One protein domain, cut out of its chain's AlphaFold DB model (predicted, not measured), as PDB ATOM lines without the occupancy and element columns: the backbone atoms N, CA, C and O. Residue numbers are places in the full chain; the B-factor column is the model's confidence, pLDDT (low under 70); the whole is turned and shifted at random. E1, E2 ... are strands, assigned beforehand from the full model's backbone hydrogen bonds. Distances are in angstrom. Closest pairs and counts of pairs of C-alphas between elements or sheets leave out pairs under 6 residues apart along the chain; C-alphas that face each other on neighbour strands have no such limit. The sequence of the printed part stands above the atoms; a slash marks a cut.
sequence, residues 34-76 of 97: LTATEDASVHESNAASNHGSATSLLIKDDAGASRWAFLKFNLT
ATOM      1  N   LEU A  34     167.139 158.070 160.461       89.81
ATOM      2  CA  LEU A  34     166.550 156.982 161.230       89.81
ATOM      3  C   LEU A  34     166.392 157.403 162.686       89.81
ATOM      4  O   LEU A  34     167.284 158.039 163.249       89.81
ATOM      5  N   THR A  35     165.286 156.999 163.295       88.69
ATOM      6  CA  THR A  35     165.096 157.037 164.747       88.69
ATOM      7  C   THR A  35     165.404 155.665 165.335       88.69
ATOM      8  O   THR A  35     165.275 154.649 164.648       88.69
ATOM      9  N   ALA A  36     165.818 155.623 166.603       86.88
ATOM     10  CA  ALA A  36     165.946 154.352 167.301       86.88
ATOM     11  C   ALA A  36     164.564 153.685 167.392       86.88
ATOM     12  O   ALA A  36     163.565 154.356 167.648       86.88
ATOM     13  N   THR A  37     164.504 152.384 167.126       87.88
ATOM     14  CA  THR A  37     163.271 151.589 167.213       87.88
ATOM     15  C   THR A  37     163.100 150.953 168.579       87.88
ATOM     16  O   THR A  37     161.980 150.664 168.977       87.88
ATOM     17  N   GLU A  38     164.211 150.706 169.270       85.25
ATOM     18  CA  GLU A  38     164.250 150.123 170.607       85.25
ATOM     19  C   GLU A  38     165.409 150.752 171.385       85.25
ATOM     20  O   GLU A  38     166.447 151.103 170.803       85.25
ATOM     21  N   ASP A  39     165.241 150.849 172.697       82.38
ATOM     22  CA  ASP A  39     166.261 151.268 173.644       82.38
ATOM     23  C   ASP A  39     166.360 150.283 174.816       82.38
ATOM     24  O   ASP A  39     165.433 149.522 175.120       82.38
ATOM     25  N   ALA A  40     167.523 150.277 175.462       82.31
ATOM     26  CA  ALA A  40     167.707 149.583 176.722       82.31
ATOM     27  C   ALA A  40     168.595 150.376 177.675       82.31
ATOM     28  O   ALA A  40     169.573 150.989 177.252       82.31
ATOM     29  N   SER A  41     168.279 150.313 178.970       82.06
ATOM     30  CA  SER A  41     169.125 150.830 180.050       82.06
ATOM     31  C   SER A  41     169.492 149.702 181.002       82.06
ATOM     32  O   SER A  41     168.606 149.015 181.509       82.06
ATOM     33  N   VAL A  42     170.790 149.537 181.241       85.44
ATOM     34  CA  VAL A  42     171.363 148.427 182.000       85.44
ATOM     35  C   VAL A  42     172.173 148.967 183.170       85.44
ATOM     36  O   VAL A  42     173.002 149.858 182.992       85.44
ATOM     37  N   HIS A  43     171.941 148.416 184.361       87.00
ATOM     38  CA  HIS A  43     172.744 148.688 185.552       87.00
ATOM     39  C   HIS A  43     173.809 147.604 185.722       87.00
ATOM     40  O   HIS A  43     173.523 146.430 185.490       87.00
ATOM     41  N   GLU A  44     175.010 147.962 186.175       87.44
ATOM     42  CA  GLU A  44     176.119 147.007 186.336       87.44
ATOM     43  C   GLU A  44     175.796 145.790 187.210       87.44
ATOM     44  O   GLU A  44     176.250 144.687 186.918       87.44
ATOM     45  N   SER A  45     174.942 145.953 188.222       84.31
ATOM     46  CA  SER A  45     174.515 144.849 189.091       84.31
ATOM     47  C   SER A  45     173.417 143.961 188.492       84.31
ATOM     48  O   SER A  45     173.093 142.925 189.068       84.31
ATOM     49  N   ASN A  46     172.820 144.344 187.358       77.88
ATOM     50  CA  ASN A  46     171.745 143.593 186.715       77.88
ATOM     51  C   ASN A  46     171.777 143.773 185.189       77.88
ATOM     52  O   ASN A  46     170.928 144.436 184.590       77.88
ATOM     53  N   ALA A  47     172.780 143.144 184.569       71.12
ATOM     54  CA  ALA A  47     173.071 143.275 183.145       71.12
ATOM     55  C   ALA A  47     171.947 142.780 182.205       71.12
ATOM     56  O   ALA A  47     171.886 143.178 181.045       71.12
ATOM     57  N   ALA A  48     171.075 141.892 182.697       70.38
ATOM     58  CA  ALA A  48     170.060 141.202 181.899       70.38
ATOM     59  C   ALA A  48     168.677 141.879 181.915       70.38
ATOM     60  O   ALA A  48     167.777 141.440 181.200       70.38
ATOM     61  N   SER A  49     168.483 142.923 182.727       64.75
ATOM     62  CA  SER A  49     167.184 143.591 182.859       64.75
ATOM     63  C   SER A  49     167.142 144.877 182.038       64.75
ATOM     64  O   SER A  49     167.975 145.762 182.218       64.75
ATOM     65  N   ASN A  50     166.148 144.990 181.152       61.97
ATOM     66  CA  ASN A  50     165.851 146.230 180.443       61.97
ATOM     67  C   ASN A  50     164.854 147.067 181.259       61.97
ATOM     68  O   ASN A  50     163.743 146.617 181.533       61.97
ATOM     69  N   HIS A  51     165.228 148.297 181.608       60.62
ATOM     70  CA  HIS A  51     164.352 149.255 182.292       60.62
ATOM     71  C   HIS A  51     163.671 150.261 181.328       60.62
ATOM     72  O   HIS A  51     163.232 151.331 181.748       60.62
ATOM     73  N   GLY A  52     163.601 149.929 180.033       58.91
ATOM     74  CA  GLY A  52     163.166 150.792 178.930       58.91
ATOM     75  C   GLY A  52     161.654 151.020 178.822       58.91
ATOM     76  O   GLY A  52     160.903 150.192 178.310       58.91
ATOM     77  N   SER A  53     161.213 152.193 179.276       57.97
ATOM     78  CA  SER A  53     160.046 152.948 178.764       57.97
ATOM     79  C   SER A  53     160.241 154.466 178.937       57.97
ATOM     80  O   SER A  53     159.304 155.249 178.784       57.97
ATOM     81  N   ALA A  54     161.448 154.894 179.321       62.56
ATOM     82  CA  ALA A  54     161.766 156.284 179.602       62.56
ATOM     83  C   ALA A  54     162.200 156.991 178.313       62.56
ATOM     84  O   ALA A  54     162.979 156.462 177.533       62.56
ATOM     85  N   THR A  55     161.761 158.232 178.118       68.50
ATOM     86  CA  THR A  55     162.184 159.079 176.986       68.50
ATOM     87  C   THR A  55     163.597 159.652 177.146       68.50
ATOM     88  O   THR A  55     164.040 160.443 176.318       68.50
ATOM     89  N   SER A  56     164.302 159.292 178.220       72.00
ATOM     90  CA  SER A  56     165.635 159.787 178.567       72.00
ATOM     91  C   SER A  56     166.597 158.622 178.775       72.00
ATOM     92  O   SER A  56     166.260 157.651 179.449       72.00
ATOM     93  N   LEU A  57     167.811 158.748 178.236       77.88
ATOM     94  CA  LEU A  57     168.901 157.798 178.456       77.88
ATOM     95  C   LEU A  57     169.724 158.238 179.667       77.88
ATOM     96  O   LEU A  57     170.239 159.355 179.687       77.88
ATOM     97  N   LEU A  58     169.871 157.363 180.662       77.62
ATOM     98  CA  LEU A  58     170.727 157.617 181.821       77.62
ATOM     99  C   LEU A  58     172.045 156.865 181.649       77.62
ATOM    100  O   LEU A  58     172.068 155.636 181.660       77.62
ATOM    101  N   ILE A  59     173.136 157.616 181.539       84.06
ATOM    102  CA  ILE A  59     174.499 157.088 181.499       84.06
ATOM    103  C   ILE A  59     175.190 157.543 182.779       84.06
ATOM    104  O   ILE A  59     175.169 158.729 183.106       84.06
ATOM    105  N   LYS A  60     175.764 156.597 183.517       86.00
ATOM    106  CA  LYS A  60     176.509 156.875 184.746       86.00
ATOM    107  C   LYS A  60     177.789 156.055 184.736       86.00
ATOM    108  O   LYS A  60     177.735 154.861 184.451       86.00
ATOM    109  N   ASP A  61     178.897 156.698 185.069       88.56
ATOM    110  CA  ASP A  61     180.205 156.067 185.233       88.56
ATOM    111  C   ASP A  61     180.641 156.269 186.687       88.56
ATOM    112  O   ASP A  61     181.146 157.324 187.063       88.56
ATOM    113  N   ASP A  62     180.272 155.311 187.535       88.81
ATOM    114  CA  ASP A  62     180.522 155.330 188.974       88.81
ATOM    115  C   ASP A  62     180.601 153.884 189.455       88.81
ATOM    116  O   ASP A  62     179.633 153.132 189.319       88.81
ATOM    117  N   ALA A  63     181.755 153.482 189.983       87.06
ATOM    118  CA  ALA A  63     181.993 152.102 190.394       87.06
ATOM    119  C   ALA A  63     180.952 151.654 191.437       87.06
ATOM    120  O   ALA A  63     180.770 152.313 192.458       87.06
ATOM    121  N   GLY A  64     180.269 150.532 191.204       87.06
ATOM    122  CA  GLY A  64     179.166 150.075 192.061       87.06
ATOM    123  C   GLY A  64     177.779 150.515 191.572       87.06
ATOM    124  O   GLY A  64     176.764 150.021 192.068       87.06
ATOM    125  N   ALA A  65     177.709 151.453 190.621       87.12
ATOM    126  CA  ALA A  65     176.468 152.082 190.178       87.12
ATOM    127  C   ALA A  65     176.457 152.481 188.689       87.12
ATOM    128  O   ALA A  65     175.645 153.325 188.285       87.12
ATOM    129  N   SER A  66     177.347 151.913 187.872       89.50
ATOM    130  CA  SER A  66     177.446 152.243 186.452       89.50
ATOM    131  C   SER A  66     176.158 151.902 185.708       89.50
ATOM    132  O   SER A  66     175.480 150.904 185.982       89.50
ATOM    133  N   ARG A  67     175.824 152.754 184.739       87.62
ATOM    134  CA  ARG A  67     174.668 152.593 183.859       87.62
ATOM    135  C   ARG A  67     175.067 152.791 182.414       87.62
ATOM    136  O   ARG A  67     175.674 153.805 182.069       87.62
ATOM    137  N   TRP A  68     174.631 151.862 181.574       86.75
ATOM    138  CA  TRP A  68     174.792 151.937 180.129       86.75
ATOM    139  C   TRP A  68     173.441 152.024 179.440       86.75
ATOM    140  O   TRP A  68     172.452 151.448 179.892       86.75
ATOM    141  N   ALA A  69     173.438 152.724 178.312       86.31
ATOM    142  CA  ALA A  69     172.297 152.871 177.433       86.31
ATOM    143  C   ALA A  69     172.631 152.304 176.050       86.31
ATOM    144  O   ALA A  69     173.706 152.567 175.507       86.31
ATOM    145  N   PHE A  70     171.694 151.567 175.463       86.06
ATOM    146  CA  PHE A  70     171.806 150.996 174.125       86.06
ATOM    147  C   PHE A  70     170.649 151.483 173.259       86.06
ATOM    148  O   PHE A  70     169.517 151.574 173.723       86.06
ATOM    149  N   LEU A  71     170.939 151.771 171.991       87.12
ATOM    150  CA  LEU A  71     169.957 152.181 170.990       87.12
ATOM    151  C   LEU A  71     170.042 151.245 169.791       87.12
ATOM    152  O   LEU A  71     171.133 150.984 169.278       87.12
ATOM    153  N   LYS A  72     168.891 150.786 169.308       87.94
ATOM    154  CA  LYS A  72     168.792 149.949 168.113       87.94
ATOM    155  C   LYS A  72     168.137 150.720 166.981       87.94
ATOM    156  O   LYS A  72     167.098 151.344 167.164       87.94
ATOM    157  N   PHE A  73     168.726 150.630 165.794       89.69
ATOM    158  CA  PHE A  73     168.196 151.221 164.569       89.69
ATOM    159  C   PHE A  73     167.843 150.105 163.590       89.69
ATOM    160  O   PHE A  73     168.686 149.261 163.282       89.69
ATOM    161  N   ASN A  74     166.610 150.099 163.089       90.88
ATOM    162  CA  ASN A  74     166.212 149.168 162.042       90.88
ATOM    163  C   ASN A  74     166.678 149.689 160.674       90.88
ATOM    164  O   ASN A  74     166.275 150.767 160.246       90.88
ATOM    165  N   LEU A  75     167.520 148.909 159.994       91.38
ATOM    166  CA  LEU A  75     168.070 149.238 158.675       91.38
ATOM    167  C   LEU A  75     167.362 148.503 157.528       91.38
ATOM    168  O   LEU A  75     167.844 148.522 156.398       91.38
ATOM    169  N   THR A  76     166.248 147.817 157.798       93.44
ATOM    170  CA  THR A  76     165.519 147.051 156.778       93.44
ATOM    171  C   THR A  76     165.169 147.947 155.590       93.44
ATOM    172  O   THR A  76     164.597 149.020 155.758       93.44
TER     173      THR A  76
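Overview. This is residues 34 to 76 of the 97 residues of an uncharacterized protein of Myxococcaceae bacterium (UniProt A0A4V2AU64). With little regular structure, this is a rod made of one antiparallel two-stranded hairpin, E1 and E2, and a wide loop, residues 44 to 66, that joins the strands. Of 43 printed residues, 12 are in the two named strands, E1 then E2, and there is no named helix; the class is all strand. The whole is only just loose, close to compact, with a radius of gyration of the C-alphas of 11.4 A and spans of 38 by 18 by 16 A.

Along the chain. E1, residues 38 to 43, begins at C-alpha 38 (164.250, 150.123, 170.607) and is 17.2 A long from first to last C-alpha. E2, residues 67 to 72, is 17.0 A long and ends at C-alpha 72 (168.792, 149.949, 168.113).

Arrangement. E1 and E2 form a hairpin of antiparallel neighbours, with 164 degrees between their directions. C-alphas 39 and 71 face each other at 4.6 A. N 40 and O 70, 2.9 A apart, and N 70 and O 40, 2.8 A apart, are within hydrogen-bond range.

Size, cuts and confidence. The C-alphas of Gly 64 and Thr 76 are the two farthest apart, at 38.0 A. The printed part has no cut. The link from E1 to E2 is long, with 23 residues. Residues 49 to 55 have pLDDT under 70; the mean of the printed part is 81.3.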